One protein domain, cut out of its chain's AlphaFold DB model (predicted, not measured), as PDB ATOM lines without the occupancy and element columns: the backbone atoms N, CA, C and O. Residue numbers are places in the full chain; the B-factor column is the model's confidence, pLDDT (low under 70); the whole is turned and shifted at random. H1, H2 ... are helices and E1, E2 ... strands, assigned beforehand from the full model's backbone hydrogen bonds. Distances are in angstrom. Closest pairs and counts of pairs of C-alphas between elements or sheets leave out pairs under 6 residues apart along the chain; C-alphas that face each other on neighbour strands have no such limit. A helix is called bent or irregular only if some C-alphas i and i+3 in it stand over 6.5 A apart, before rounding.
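This is residues 174 to 285 of the 288 residues of an uncharacterized protein of Vibrio aerogenes CECT 7868 (UniProt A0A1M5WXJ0). A strongly twisted sheet of four strands, E2 and E3 bent, has H2 packed over one face and short H3 beside it, while a loop holding H1 reaches far out, with residues 203 to 208 sticking out. Printed are 112 residues, with named elements in the order E1 E2 H1 E3 E4 H2 H3 E5, five strands and three helices; the sheet runs E2 E3 E4 E5, all antiparallel. The class is mixed, helices and strands, with under half of the residues in named elements. The whole is compact, with a radius of gyration of the C-alphas of 14.9 A, and spans 46 by 30 by 26 A.

Start at E1, residues 181 to 184, which pairs with no named strand. Next find E2, residues 188 to 196, antiparallel to E3, residues 219 to 229; N 192 and O 226 are within hydrogen-bond range at 2.8 A. E2 bends by 78 degrees at residue 193, E3 by 126 degrees at residue 222. H1, residues 204 to 207, is not on the sheet. E3 forms a hairpin with E4, residues 233 to 237, with N 227 and O 235 at 2.8 A. H2, residues 245 to 255, is on the sheet at a height of 9.6 A, giving two layers, helix over sheet; its closest C-alpha pair with E3 is Ile 249 and Ile 225, 7.3 A. H3, residues 268 to 273, stands at the sheet's level. E5, residues 282 to 284, is antiparallel to E4, with N 234 and O 283 at 2.8 A. Every O i to N i+4 pair is within hydrogen-bond range in H2, but 0 of 2 in H3, where 2 of 3 O i to N i+3 pairs are; H1 is too short for an i+4 pair.

Find C-alpha 181 at (45.923, -3.167, 7.679), where E1 begins. E2 runs 18.7 A, E3 18.1 A and H2 15.5 A; E5 ends at C-alpha 284, (52.146, -1.391, 19.532).

The C-alphas farthest apart, of Pro 178 and Tyr 209, are 47.7 A apart. The printed part has no cut; the links H1 to E3 and H2 to H3 are long. Confidence is under 70 at residues 198 to 218 and 275 to 277.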
ATOM      1  N   SER A 174      38.928  -3.572   8.485       90.25
ATOM      2  CA  SER A 174      40.010  -3.200   7.565       90.25
ATOM      3  C   SER A 174      40.095  -1.687   7.359       90.25
ATOM      4  O   SER A 174      39.086  -0.977   7.386       90.25
ATOM      5  N   CYS A 175      41.320  -1.191   7.172       86.44
ATOM      6  CA  CYS A 175      41.635   0.223   6.984       86.44
ATOM      7  C   CYS A 175      42.229   0.467   5.589       86.44
ATOM      8  O   CYS A 175      43.216  -0.163   5.214       86.44
ATOM      9  N   GLY A 176      41.662   1.429   4.860       76.81
ATOM     10  CA  GLY A 176      42.139   1.898   3.557       76.81
ATOM     11  C   GLY A 176      41.704   1.070   2.341       76.81
ATOM     12  O   GLY A 176      41.201  -0.048   2.453       76.81
ATOM     13  N   LYS A 177      41.925   1.656   1.157       72.44
ATOM     14  CA  LYS A 177      41.815   1.017  -0.161       72.44
ATOM     15  C   LYS A 177      42.964   1.522  -1.061       72.44
ATOM     16  O   LYS A 177      42.912   2.695  -1.436       72.44
ATOM     17  N   PRO A 178      43.980   0.698  -1.401       75.69
ATOM     18  CA  PRO A 178      44.169  -0.703  -0.992       75.69
ATOM     19  C   PRO A 178      44.309  -0.858   0.532       75.69
ATOM     20  O   PRO A 178      44.604   0.109   1.235       75.69
ATOM     21  N   VAL A 179      44.022  -2.058   1.047       81.94
ATOM     22  CA  VAL A 179      44.000  -2.335   2.493       81.94
ATOM     23  C   VAL A 179      45.399  -2.136   3.076       81.94
ATOM     24  O   VAL A 179      46.339  -2.818   2.685       81.94
ATOM     25  N   ILE A 180      45.524  -1.203   4.021       81.81
ATOM     26  CA  ILE A 180      46.775  -0.882   4.723       81.81
ATOM     27  C   ILE A 180      46.988  -1.864   5.877       81.81
ATOM     28  O   ILE A 180      48.092  -2.353   6.093       81.81
ATOM     29  N   PHE A 181      45.930  -2.141   6.641       84.38
ATOM     30  CA  PHE A 181      45.923  -3.167   7.679       84.38
ATOM     31  C   PHE A 181      44.504  -3.681   7.930       84.38
ATOM     32  O   PHE A 181      43.516  -2.981   7.686       84.38
ATOM     33  N   SER A 182      44.414  -4.898   8.459       88.88
ATOM     34  CA  SER A 182      43.165  -5.549   8.846       88.88
ATOM     35  C   SER A 182      43.318  -6.251  10.186       88.88
ATOM     36  O   SER A 182      44.388  -6.768  10.505       88.88
ATOM     37  N   VAL A 183      42.237  -6.294  10.951       89.88
ATOM     38  CA  VAL A 183      42.176  -6.949  12.254       89.88
ATOM     39  C   VAL A 183      40.938  -7.821  12.317       89.88
ATOM     40  O   VAL A 183      39.840  -7.365  11.996       89.88
ATOM     41  N   LYS A 184      41.116  -9.077  12.731       91.75
ATOM     42  CA  LYS A 184      39.995  -9.980  12.983       91.75
ATOM     43  C   LYS A 184      39.313  -9.560  14.275       91.75
ATOM     44  O   LYS A 184      39.977  -9.256  15.263       91.75
ATOM     45  N   LEU A 185      37.984  -9.563  14.286       90.00
ATOM     46  CA  LEU A 185      37.229  -9.190  15.481       90.00
ATOM     47  C   LEU A 185      37.482 -10.173  16.638       90.00
ATOM     48  O   LEU A 185      37.371  -9.791  17.797       90.00
ATOM     49  N   ASP A 186      37.889 -11.409  16.351       90.56
ATOM     50  CA  ASP A 186      38.221 -12.423  17.367       90.56
ATOM     51  C   ASP A 186      39.565 -12.193  18.076       90.56
ATOM     52  O   ASP A 186      39.827 -12.773  19.134       90.56
ATOM     53  N   ASP A 187      40.394 -11.296  17.537       92.81
ATOM     54  CA  ASP A 187      41.648 -10.873  18.165       92.81
ATOM     55  C   ASP A 187      41.437  -9.737  19.180       92.81
ATOM     56  O   ASP A 187      42.387  -9.331  19.859       92.81
ATOM     57  N   ILE A 188      40.207  -9.218  19.287       93.31
ATOM     58  CA  ILE A 188      39.838  -8.162  20.230       93.31
ATOM     59  C   ILE A 188      39.816  -8.738  21.646       93.31
ATOM     60  O   ILE A 188      39.052  -9.649  21.959       93.31
ATOM     61  N   ASP A 189      40.667  -8.170  22.493       93.69
ATOM     62  CA  ASP A 189      40.777  -8.498  23.911       93.69
ATOM     63  C   ASP A 189      39.867  -7.594  24.753       93.69
ATOM     64  O   ASP A 189      39.112  -8.058  25.601       93.69
ATOM     65  N   THR A 190      39.893  -6.286  24.493       93.56
ATOM     66  CA  THR A 190      39.070  -5.303  25.210       93.56
ATOM     67  C   THR A 190      38.721  -4.138  24.294       93.56
ATOM     68  O   THR A 190      39.559  -3.677  23.516       93.56
ATOM     69  N   ILE A 191      37.502  -3.618  24.410       92.94
ATOM     70  CA  ILE A 191      37.084  -2.359  23.794       92.94
ATOM     71  C   ILE A 191      36.919  -1.322  24.895       92.94
ATOM     72  O   ILE A 191      36.175  -1.522  25.844       92.94
ATOM     73  N   ILE A 192      37.611  -0.201  24.758       91.38
ATOM     74  CA  ILE A 192      37.598   0.889  25.727       91.38
ATOM     75  C   ILE A 192      36.874   2.066  25.088       91.38
ATOM     76  O   ILE A 192      37.239   2.500  23.992       91.38
ATOM     77  N   VAL A 193      35.853   2.593  25.757       87.81
ATOM     78  CA  VAL A 193      35.087   3.731  25.242       87.81
ATOM     79  C   VAL A 193      35.810   5.037  25.578       87.81
ATOM     80  O   VAL A 193      36.078   5.350  26.738       87.81
ATOM     81  N   GLY A 194      36.120   5.825  24.546       83.31
ATOM     82  CA  GLY A 194      36.788   7.117  24.667       83.31
ATOM     83  C   GLY A 194      38.318   7.077  24.594       83.31
ATOM     84  O   GLY A 194      38.943   6.060  24.289       83.31
ATOM     85  N   THR A 195      38.938   8.227  24.871       82.38
ATOM     86  CA  THR A 195      40.400   8.399  24.888       82.38
ATOM     87  C   THR A 195      40.936   8.676  26.293       82.38
ATOM     88  O   THR A 195      40.221   9.225  27.133       82.38
ATOM     89  N   PRO A 196      42.205   8.343  26.591       81.50
ATOM     90  CA  PRO A 196      42.800   8.679  27.881       81.50
ATOM     91  C   PRO A 196      42.874  10.199  28.090       81.50
ATOM     92  O   PRO A 196      43.400  10.929  27.242       81.50
ATOM     93  N   VAL A 197      42.429  10.683  29.255       76.56
ATOM     94  CA  VAL A 197      42.571  12.099  29.630       76.56
ATOM     95  C   VAL A 197      44.050  12.441  29.795       76.56
ATOM     96  O   VAL A 197      44.783  11.755  30.506       76.56
ATOM     97  N   LYS A 198      44.508  13.527  29.161       66.50
ATOM     98  CA  LYS A 198      45.815  14.144  29.439       66.50
ATOM     99  C   LYS A 198      45.679  15.145  30.581       66.50
ATOM    100  O   LYS A 198      44.971  16.135  30.426       66.50
ATOM    101  N   LYS A 199      46.327  14.887  31.721       62.41
ATOM    102  CA  LYS A 199      46.432  15.857  32.815       62.41
ATOM    103  C   LYS A 199      47.558  16.835  32.481       62.41
ATOM    104  O   LYS A 199      48.535  16.482  31.824       62.41
ATOM    105  N   LEU A 200      47.436  18.072  32.961       56.62
ATOM    106  CA  LEU A 200      48.477  19.091  32.784       56.62
ATOM    107  C   LEU A 200      49.833  18.633  33.360       56.62
ATOM    108  O   LEU A 200      50.876  18.977  32.816       56.62
ATOM    109  N   SER A 201      49.799  17.798  34.407       56.22
ATOM    110  CA  SER A 201      50.964  17.160  35.037       56.22
ATOM    111  C   SER A 201      51.742  16.215  34.114       56.22
ATOM    112  O   SER A 201      52.876  15.867  34.423       56.22
ATOM    113  N   ASP A 202      51.156  15.788  32.991       55.47
ATOM    114  CA  ASP A 202      51.837  14.957  31.992       55.47
ATOM    115  C   ASP A 202      52.670  15.787  31.002       55.47
ATOM    116  O   ASP A 202      53.429  15.223  30.209       55.47
ATOM    117  N   ASN A 203      52.544  17.120  31.029       59.75
ATOM    118  CA  ASN A 203      53.423  18.002  30.273       59.75
ATOM    119  C   ASN A 203      54.813  18.008  30.911       59.75
ATOM    120  O   ASN A 203      54.956  18.150  32.124       59.75
ATOM    121  N   ILE A 204      55.845  17.921  30.068       58.84
ATOM    122  CA  ILE A 204      57.257  17.838  30.473       58.84
ATOM    123  C   ILE A 204      57.639  18.952  31.465       58.84
ATOM    124  O   ILE A 204      58.311  18.672  32.451       58.84
ATOM    125  N   LEU A 205      57.129  20.174  31.267       55.44
ATOM    126  CA  LEU A 205      57.397  21.331  32.133       55.44
ATOM    127  C   LEU A 205      56.815  21.198  33.555       55.44
ATOM    128  O   LEU A 205      57.429  21.653  34.511       55.44
ATOM    129  N   PHE A 206      55.662  20.544  33.721       50.94
ATOM    130  CA  PHE A 206      55.012  20.359  35.030       50.94
ATOM    131  C   PHE A 206      55.400  19.045  35.719       50.94
ATOM    132  O   PHE A 206      55.128  18.850  36.905       50.94
ATOM    133  N   ARG A 207      56.068  18.146  34.992       55.25
ATOM    134  CA  ARG A 207      56.518  16.844  35.487       55.25
ATOM    135  C   ARG A 207      57.631  16.962  36.534       55.25
ATOM    136  O   ARG A 207      57.696  16.124  37.424       55.25
ATOM    137  N   LEU A 208      58.449  18.017  36.466       57.69
ATOM    138  CA  LEU A 208      59.490  18.313  37.462       57.69
ATOM    139  C   LEU A 208      58.909  18.660  38.845       57.69
ATOM    140  O   LEU A 208      59.534  18.374  39.860       57.69
ATOM    141  N   TYR A 209      57.693  19.213  38.891       53.59
ATOM    142  CA  TYR A 209      57.047  19.665  40.129       53.59
ATOM    143  C   TYR A 209      56.056  18.649  40.718       53.59
ATOM    144  O   TYR A 209      55.659  18.762  41.877       53.59
ATOM    145  N   SER A 210      55.654  17.631  39.954       48.75
ATOM    146  CA  SER A 210      54.629  16.669  40.369       48.75
ATOM    147  C   SER A 210      55.240  15.316  40.750       48.75
ATOM    148  O   SER A 210      55.302  14.402  39.932       48.75
ATOM    149  N   LYS A 211      55.624  15.148  42.025       47.94
ATOM    150  CA  LYS A 211      56.105  13.866  42.597       47.94
ATOM    151  C   LYS A 211      55.032  12.770  42.716       47.94
ATOM    152  O   LYS A 211      55.359  11.621  43.000       47.94
ATOM    153  N   LYS A 212      53.745  13.084  42.528       49.31
ATOM    154  CA  LYS A 212      52.662  12.099  42.686       49.31
ATOM    155  C   LYS A 212      52.355  11.388  41.367       49.31
ATOM    156  O   LYS A 212      51.654  11.918  40.508       49.31
ATOM    157  N   ASN A 213      52.804  10.138  41.273       47.69
ATOM    158  CA  ASN A 213      52.248   9.129  40.373       47.69
ATOM    159  C   ASN A 213      50.784   8.861  40.769       47.69
ATOM    160  O   ASN A 213      50.500   7.936  41.527       47.69
ATOM    161  N   SER A 214      49.837   9.693  40.319       46.88
ATOM    162  CA  SER A 214      48.414   9.403  40.525       46.88
ATOM    163  C   SER A 214      48.062   8.154  39.718       46.88
ATOM    164  O   SER A 214      48.080   8.216  38.497       46.88
ATOM    165  N   LYS A 215      47.776   7.026  40.373       48.88
ATOM    166  CA  LYS A 215      47.582   5.719  39.718       48.88
ATOM    167  C   LYS A 215      46.239   5.545  38.993       48.88
ATOM    168  O   LYS A 215      46.009   4.495  38.414       48.88
ATOM    169  N   THR A 216      45.368   6.550  38.978       51.56
ATOM    170  CA  THR A 216      44.050   6.462  38.339       51.56
ATOM    171  C   THR A 216      43.892   7.543  37.272       51.56
ATOM    172  O   THR A 216      43.896   8.753  37.545       51.56
ATOM    173  N   PHE A 217      43.794   7.100  36.017       61.50
ATOM    174  CA  PHE A 217      43.611   7.966  34.857       61.50
ATOM    175  C   PHE A 217      42.357   7.538  34.101       61.50
ATOM    176  O   PHE A 217      42.310   6.449  33.536       61.50
ATOM    177  N   SER A 218      41.349   8.409  34.131       66.75
ATOM    178  CA  SER A 218      40.038   8.188  33.533       66.75
ATOM    179  C   SER A 218      40.044   8.326  32.008       66.75
ATOM    180  O   SER A 218      40.873   9.021  31.403       66.75
ATOM    181  N   THR A 219      39.076   7.657  31.396       73.69
ATOM    182  CA  THR A 219      38.647   7.814  30.007       73.69
ATOM    183  C   THR A 219      37.833   9.100  29.844       73.69
ATOM    184  O   THR A 219      37.071   9.506  30.722       73.69
ATOM    185  N   ARG A 220      37.990   9.773  28.702       78.75
ATOM    186  CA  ARG A 220      37.086  10.829  28.240       78.75
ATOM    187  C   ARG A 220      36.242  10.280  27.104       78.75
ATOM    188  O   ARG A 220      36.782   9.934  26.056       78.75
ATOM    189  N   ILE A 221      34.928  10.295  27.286       77.25
ATOM    190  CA  ILE A 221      33.972   9.932  26.241       77.25
ATOM    191  C   ILE A 221      33.943  11.058  25.195       77.25
ATOM    192  O   ILE A 221      33.523  12.179  25.477       77.25
ATOM    193  N   ASP A 222      34.443  10.768  23.995       73.69
ATOM    194  CA  ASP A 222      34.543  11.704  22.862       73.69
ATOM    195  C   ASP A 222      34.006  11.103  21.545       73.69
ATOM    196  O   ASP A 222      34.250  11.628  20.458       73.69
ATOM    197  N   GLY A 223      33.265   9.992  21.633       74.69
ATOM    198  CA  GLY A 223      32.742   9.276  20.466       74.69
ATOM    199  C   GLY A 223      33.804   8.497  19.683       74.69
ATOM    200  O   GLY A 223      33.552   8.120  18.536       74.69
ATOM    201  N   SER A 224      34.983   8.274  20.268       84.88
ATOM    202  CA  SER A 224      35.972   7.311  19.783       84.88
ATOM    203  C   SER A 224      35.986   6.044  20.642       84.88
ATOM    204  O   SER A 224      35.469   6.034  21.762       84.88
ATOM    205  N   ILE A 225      36.577   4.976  20.112       91.19
ATOM    206  CA  ILE A 225      36.848   3.748  20.864       91.19
ATOM    207  C   ILE A 225      38.312   3.352  20.699       91.19
ATOM    208  O   ILE A 225      38.906   3.543  19.636       91.19
ATOM    209  N   ILE A 226      38.899   2.766  21.736       91.50
ATOM    210  CA  ILE A 226      40.209   2.123  21.669       91.50
ATOM    211  C   ILE A 226      39.993   0.612  21.681       91.50
ATOM    212  O   ILE A 226      39.459   0.056  22.634       91.50
ATOM    213  N   ILE A 227      40.425  -0.057  20.618       93.06
ATOM    214  CA  ILE A 227      40.375  -1.513  20.488       93.06
ATOM    215  C   ILE A 227      41.735  -2.062  20.911       93.06
ATOM    216  O   ILE A 227      42.733  -1.827  20.224       93.06
ATOM    217  N   LYS A 228      41.784  -2.778  22.033       93.44
ATOM    218  CA  LYS A 228      42.959  -3.518  22.500       93.44
ATOM    219  C   LYS A 228      42.917  -4.935  21.935       93.44
ATOM    220  O   LYS A 228      41.904  -5.625  22.036       93.44
ATOM    221  N   LEU A 229      44.019  -5.357  21.334       92.62
ATOM    222  CA  LEU A 229      44.211  -6.684  20.757       92.62
ATOM    223  C   LEU A 229      45.105  -7.522  21.671       92.62
ATOM    224  O   LEU A 229      45.982  -6.971  22.343       92.62
ATOM    225  N   LYS A 230      44.954  -8.849  21.614       85.75
ATOM    226  CA  LYS A 230      45.695  -9.817  22.453       85.75
ATOM    227  C   LYS A 230      47.220  -9.593  22.475       85.75
ATOM    228  O   LYS A 230      47.856  -9.738  23.512       85.75
ATOM    229  N   ASN A 231      47.815  -9.125  21.373       83.44
ATOM    230  CA  ASN A 231      49.271  -8.953  21.228       83.44
ATOM    231  C   ASN A 231      49.796  -7.568  21.661       83.44
ATOM    232  O   ASN A 231      50.668  -7.014  20.990       83.44
ATOM    233  N   LYS A 232      49.241  -6.959  22.722       84.25
ATOM    234  CA  LYS A 232      49.602  -5.593  23.182       84.25
ATOM    235  C   LYS A 232      49.561  -4.539  22.057       84.25
ATOM    236  O   LYS A 232      50.330  -3.570  22.039       84.25
ATOM    237  N   LYS A 233      48.668  -4.755  21.091       89.62
ATOM    238  CA  LYS A 233      48.408  -3.846  19.974       89.62
ATOM    239  C   LYS A 233      47.101  -3.113  20.223       89.62
ATOM    240  O   LYS A 233      46.174  -3.669  20.799       89.62
ATOM    241  N   TYR A 234      47.026  -1.872  19.768       90.38
ATOM    242  CA  TYR A 234      45.895  -0.990  20.004       90.38
ATOM    243  C   TYR A 234      45.484  -0.306  18.707       90.38
ATOM    244  O   TYR A 234      46.331   0.079  17.901       90.38
ATOM    245  N   ILE A 235      44.186  -0.089  18.528       90.69
ATOM    246  CA  ILE A 235      43.640   0.777  17.484       90.69
ATOM    247  C   ILE A 235      42.838   1.865  18.173       90.69
ATOM    248  O   ILE A 235      41.818   1.586  18.792       90.69
ATOM    249  N   ASN A 236      43.276   3.115  18.044       88.94
ATOM    250  CA  ASN A 236      42.465   4.261  18.446       88.94
ATOM    251  C   ASN A 236      41.536   4.638  17.288       88.94
ATOM    252  O   ASN A 236      41.955   5.346  16.369       88.94
ATOM    253  N   LEU A 237      40.312   4.122  17.310       88.69
ATOM    254  CA  LEU A 237      39.323   4.310  16.264       88.69
ATOM    255  C   LEU A 237      38.501   5.577  16.534       88.69
ATOM    256  O   LEU A 237      37.536   5.585  17.298       88.69
ATOM    257  N   ASN A 238      38.874   6.659  15.858       87.31
ATOM    258  CA  ASN A 238      38.150   7.923  15.849       87.31
ATOM    259  C   ASN A 238      37.682   8.211  14.420       87.31
ATOM    260  O   ASN A 238      38.388   8.843  13.629       87.31
ATOM    261  N   ILE A 239      36.493   7.715  14.089       83.88
ATOM    262  CA  ILE A 239      35.924   7.773  12.734       83.88
ATOM    263  C   ILE A 239      34.525   8.389  12.699       83.88
ATOM    264  O   ILE A 239      33.898   8.400  11.649       83.88
ATOM    265  N   SER A 240      34.035   8.956  13.804       80.44
ATOM    266  CA  SER A 240      32.698   9.573  13.898       80.44
ATOM    267  C   SER A 240      32.493  10.765  12.947       80.44
ATOM    268  O   SER A 240      31.365  11.138  12.617       80.44
ATOM    269  N   HIS A 241      33.592  11.358  12.476       75.06
ATOM    270  CA  HIS A 241      33.612  12.398  11.452       75.06
ATOM    271  C   HIS A 241      33.461  11.847  10.020       75.06
ATOM    272  O   HIS A 241      33.309  12.632   9.090       75.06
ATOM    273  N   LEU A 242      33.514  10.529   9.807       79.50
ATOM    274  CA  LEU A 242      33.307   9.884   8.507       79.50
ATOM    275  C   LEU A 242      31.843   9.465   8.331       79.50
ATOM    276  O   LEU A 242      31.121   9.212   9.295       79.50
ATOM    277  N   TYR A 243      31.372   9.407   7.087       80.94
ATOM    278  CA  TYR A 243      30.046   8.879   6.773       80.94
ATOM    279  C   TYR A 243      30.040   7.382   7.095       80.94
ATOM    280  O   TYR A 243      31.007   6.710   6.742       80.94
ATOM    281  N   GLY A 244      29.022   6.881   7.800       79.62
ATOM    282  CA  GLY A 244      28.968   5.494   8.293       79.62
ATOM    283  C   GLY A 244      29.926   5.174   9.452       79.62
ATOM    284  O   GLY A 244      30.011   4.033   9.899       79.62
ATOM    285  N   GLY A 245      30.685   6.157   9.953       84.88
ATOM    286  CA  GLY A 245      31.683   5.920  10.999       84.88
ATOM    287  C   GLY A 245      31.077   5.627  12.368       84.88
ATOM    288  O   GLY A 245      31.594   4.783  13.095       84.88
ATOM    289  N   GLY A 246      29.961   6.288  12.699       85.12
ATOM    290  CA  GLY A 246      29.180   5.975  13.899       85.12
ATOM    291  C   GLY A 246      28.629   4.550  13.862       85.12
ATOM    292  O   GLY A 246      28.761   3.829  14.846       85.12
ATOM    293  N   ASP A 247      28.121   4.123  12.706       87.62
ATOM    294  CA  ASP A 247      27.536   2.793  12.514       87.62
ATOM    295  C   ASP A 247      28.585   1.689  12.683       87.62
ATOM    296  O   ASP A 247      28.328   0.696  13.356       87.62
ATOM    297  N   ILE A 248      29.804   1.881  12.152       89.75
ATOM    298  CA  ILE A 248      30.922   0.950  12.389       89.75
ATOM    299  C   ILE A 248      31.234   0.844  13.885       89.75
ATOM    300  O   ILE A 248      31.373  -0.266  14.394       89.75
ATOM    301  N   ILE A 249      31.342   1.974  14.593       90.19
ATOM    302  CA  ILE A 249      31.643   1.976  16.033       90.19
ATOM    303  C   ILE A 249      30.548   1.232  16.807       90.19
ATOM    304  O   ILE A 249      30.861   0.344  17.597       90.19
ATOM    305  N   GLN A 250      29.275   1.540  16.549       88.31
ATOM    306  CA  GLN A 250      28.146   0.871  17.197       88.31
ATOM    307  C   GLN A 250      28.114  -0.626  16.890       88.31
ATOM    308  O   GLN A 250      27.906  -1.433  17.793       88.31
ATOM    309  N   LYS A 251      28.363  -1.020  15.636       89.50
ATOM    310  CA  LYS A 251      28.370  -2.430  15.241       89.50
ATOM    311  C   LYS A 251      29.507  -3.198  15.917       89.50
ATOM    312  O   LYS A 251      29.277  -4.317  16.358       89.50
ATOM    313  N   ILE A 252      30.698  -2.609  16.062       90.56
ATOM    314  CA  ILE A 252      31.807  -3.221  16.817       90.56
ATOM    315  C   ILE A 252      31.424  -3.401  18.290       90.56
ATOM    316  O   ILE A 252      31.594  -4.495  18.824       90.56
ATOM    317  N   LEU A 253      30.876  -2.355  18.923       90.38
ATOM    318  CA  LEU A 253      30.414  -2.414  20.314       90.38
ATOM    319  C   LEU A 253      29.319  -3.465  20.509       90.38
ATOM    320  O   LEU A 253      29.304  -4.138  21.529       90.38
ATOM    321  N   HIS A 254      28.439  -3.646  19.525       90.25
ATOM    322  CA  HIS A 254      27.403  -4.673  19.560       90.25
ATOM    323  C   HIS A 254      27.968  -6.090  19.363       90.25
ATOM    324  O   HIS A 254      27.567  -7.008  20.066       90.25
ATOM    325  N   ILE A 255      28.884  -6.299  18.406       89.12
ATOM    326  CA  ILE A 255      29.471  -7.626  18.124       89.12
ATOM    327  C   ILE A 255      30.337  -8.117  19.293       89.12
ATOM    328  O   ILE A 255      30.397  -9.316  19.544       89.12
ATOM    329  N   LYS A 256      31.028  -7.207  19.984       90.44
ATOM    330  CA  LYS A 256      31.952  -7.522  21.087       90.44
ATOM    331  C   LYS A 256      31.539  -6.817  22.378       90.44
ATOM    332  O   LYS A 256      32.383  -6.270  23.088       90.44
ATOM    333  N   PHE A 257      30.237  -6.806  22.660       90.19
ATOM    334  CA  PHE A 257      29.668  -6.155  23.843       90.19
ATOM    335  C   PHE A 257      30.257  -6.713  25.146       90.19
ATOM    336  O   PHE A 257      30.573  -5.959  26.061       90.19
ATOM    337  N   ASP A 258      30.516  -8.020  25.183       91.06
ATOM    338  CA  ASP A 258      31.162  -8.737  26.287       91.06
ATOM    339  C   ASP A 258      32.599  -8.270  26.577       91.06
ATOM    340  O   ASP A 258      33.131  -8.517  27.658       91.06
ATOM    341  N   LYS A 259      33.243  -7.596  25.617       92.81
ATOM    342  CA  LYS A 259      34.612  -7.077  25.734       92.81
ATOM    343  C   LYS A 259      34.669  -5.586  26.047       92.81
ATOM    344  O   LYS A 259      35.771  -5.034  26.101       92.81
ATOM    345  N   VAL A 260      33.532  -4.914  26.218       91.12
ATOM    346  CA  VAL A 260      33.492  -3.475  26.499       91.12
ATOM    347  C   VAL A 260      33.868  -3.211  27.958       91.12
ATOM    348  O   VAL A 260      33.327  -3.818  28.876       91.12
ATOM    349  N   ASN A 261      34.808  -2.291  28.175       88.50
ATOM    350  CA  ASN A 261      35.224  -1.832  29.495       88.50
ATOM    351  C   ASN A 261      35.181  -0.301  29.568       88.50
ATOM    352  O   ASN A 261      36.100   0.393  29.120       88.50
ATOM    353  N   ASP A 262      34.118   0.214  30.182       80.19
ATOM    354  CA  ASP A 262      33.894   1.652  30.354       80.19
ATOM    355  C   ASP A 262      34.773   2.271  31.453       80.19
ATOM    356  O   ASP A 262      35.072   3.466  31.423       80.19
ATOM    357  N   ASN A 263      35.262   1.444  32.383       82.38
ATOM    358  CA  ASN A 263      36.065   1.852  33.538       82.38
ATOM    359  C   ASN A 263      37.553   1.493  33.379       82.38
ATOM    360  O   ASN A 263      38.274   1.347  34.371       82.38
ATOM    361  N   TYR A 264      38.029   1.340  32.139       85.19
ATOM    362  CA  TYR A 264      39.411   0.947  31.877       85.19
ATOM    363  C   TYR A 264      40.401   1.987  32.414       85.19
ATOM    364  O   TYR A 264      40.322   3.178  32.101       85.19
ATOM    365  N   GLN A 265      41.381   1.518  33.185       83.81
ATOM    366  CA  GLN A 265      42.447   2.352  33.728       83.81
ATOM    367  C   GLN A 265      43.716   2.173  32.902       83.81
ATOM    368  O   GLN A 265      44.318   1.101  32.890       83.81
ATOM    369  N   PHE A 266      44.137   3.237  32.219       82.25
ATOM    370  CA  PHE A 266      45.341   3.199  31.393       82.25
ATOM    371  C   PHE A 266      46.618   3.282  32.224       82.25
ATOM    372  O   PHE A 266      46.745   4.135  33.110       82.25
ATOM    373  N   SER A 267      47.617   2.488  31.840       81.56
ATOM    374  CA  SER A 267      48.978   2.645  32.348       81.56
ATOM    375  C   SER A 267      49.654   3.901  31.775       81.56
ATOM    376  O   SER A 267      49.267   4.448  30.735       81.56
ATOM    377  N   THR A 268      50.717   4.368  32.433       76.88
ATOM    378  CA  THR A 268      51.520   5.504  31.951       76.88
ATOM    379  C   THR A 268      52.093   5.253  30.550       76.88
ATOM    380  O   THR A 268      52.170   6.176  29.737       76.88
ATOM    381  N   GLU A 269      52.478   4.014  30.246       79.38
ATOM    382  CA  GLU A 269      53.031   3.618  28.948       79.38
ATOM    383  C   GLU A 269      51.970   3.625  27.848       79.38
ATOM    384  O   GLU A 269      52.188   4.215  26.788       79.38
ATOM    385  N   GLU A 270      50.787   3.065  28.122       82.75
ATOM    386  CA  GLU A 270      49.667   3.053  27.179       82.75
ATOM    387  C   GLU A 270      49.282   4.481  26.771       82.75
ATOM    388  O   GLU A 270      49.129   4.780  25.588       82.75
ATOM    389  N   ARG A 271      49.228   5.425  27.718       77.88
ATOM    390  CA  ARG A 271      48.900   6.834  27.425       77.88
ATOM    391  C   ARG A 271      49.877   7.492  26.450       77.88
ATOM    392  O   ARG A 271      49.460   8.319  25.636       77.88
ATOM    393  N   ARG A 272      51.163   7.126  26.486       77.31
ATOM    394  CA  ARG A 272      52.176   7.648  25.546       77.31
ATOM    395  C   ARG A 272      51.937   7.168  24.109       77.31
ATOM    396  O   ARG A 272      52.354   7.841  23.157       77.31
ATOM    397  N   LEU A 273      51.234   6.050  23.925       80.19
ATOM    398  CA  LEU A 273      50.814   5.585  22.601       80.19
ATOM    399  C   LEU A 273      49.724   6.482  22.010       80.19
ATOM    400  O   LEU A 273      49.720   6.724  20.805       80.19
ATOM    401  N   PHE A 274      48.840   7.037  22.837       76.56
ATOM    402  CA  PHE A 274      47.675   7.795  22.383       76.56
ATOM    403  C   PHE A 274      47.976   9.304  22.277       76.56
ATOM    404  O   PHE A 274      47.639  10.133  23.125       76.56
ATOM    405  N   GLY A 275      48.654   9.680  21.187       67.94
ATOM    406  CA  GLY A 275      48.863  11.073  20.768       67.94
ATOM    407  C   GLY A 275      47.839  11.542  19.727       67.94
ATOM    408  O   GLY A 275      47.285  10.732  18.988       67.94
ATOM    409  N   SER A 276      47.635  12.858  19.594       60.25
ATOM    410  CA  SER A 276      46.723  13.438  18.588       60.25
ATOM    411  C   SER A 276      47.073  13.032  17.149       60.25
ATOM    412  O   SER A 276      46.174  12.866  16.330       60.25
ATOM    413  N   ARG A 277      48.358  12.786  16.856       63.03
ATOM    414  CA  ARG A 277      48.862  12.332  15.545       63.03
ATOM    415  C   ARG A 277      48.780  10.811  15.313       63.03
ATOM    416  O   ARG A 277      49.165  10.342  14.250       63.03
ATOM    417  N   LYS A 278      48.318  10.031  16.298       70.94
ATOM    418  CA  LYS A 278      48.332   8.553  16.286       70.94
ATOM    419  C   LYS A 278      46.924   7.929  16.212       70.94
ATOM    420  O   LYS A 278      46.751   6.756  16.520       70.94
ATOM    421  N   ARG A 279      45.912   8.710  15.812       77.75
ATOM    422  CA  ARG A 279      44.532   8.234  15.596       77.75
ATOM    423  C   ARG A 279      44.452   7.332  14.362       77.75
ATOM    424  O   ARG A 279      45.205   7.535  13.413       77.75
ATOM    425  N   ASN A 280      43.499   6.403  14.353       79.62
ATOM    426  CA  ASN A 280      43.148   5.545  13.216       79.62
ATOM    427  C   ASN A 280      44.320   4.709  12.674       79.62
ATOM    428  O   ASN A 280      44.399   4.433  11.479       79.62
ATOM    429  N   ARG A 281      45.249   4.322  13.553       82.56
ATOM    430  CA  ARG A 281      46.433   3.522  13.232       82.56
ATOM    431  C   ARG A 281      46.540   2.341  14.183       82.56
ATOM    432  O   ARG A 281      46.072   2.423  15.318       82.56
ATOM    433  N   LEU A 282      47.198   1.287  13.714       85.19
ATOM    434  CA  LEU A 282      47.658   0.202  14.564       85.19
ATOM    435  C   LEU A 282      48.872   0.684  15.370       85.19
ATOM    436  O   LEU A 282      49.850   1.174  14.808       85.19
ATOM    437  N   LEU A 283      48.784   0.576  16.689       85.94
ATOM    438  CA  LEU A 283      49.805   0.983  17.647       85.94
ATOM    439  C   LEU A 283      50.287  -0.259  18.391       85.94
ATOM    440  O   LEU A 283      49.483  -1.120  18.727       85.94
ATOM    441  N   SER A 284      51.577  -0.345  18.682       85.69
ATOM    442  CA  SER A 284      52.146  -1.391  19.532       85.69
ATOM    443  C   SER A 284      52.913  -0.749  20.676       85.69
ATOM    444  O   SER A 284      53.589   0.268  20.486       85.69
ATOM    445  N   LEU A 285      52.824  -1.344  21.864       77.75
ATOM    446  CA  LEU A 285      53.839  -1.117  22.888       77.75
ATOM    447  C   LEU A 285      55.166  -1.656  22.344       77.75
ATOM    448  O   LEU A 285      55.194  -2.744  21.768       77.75
TER     449      LEU A 285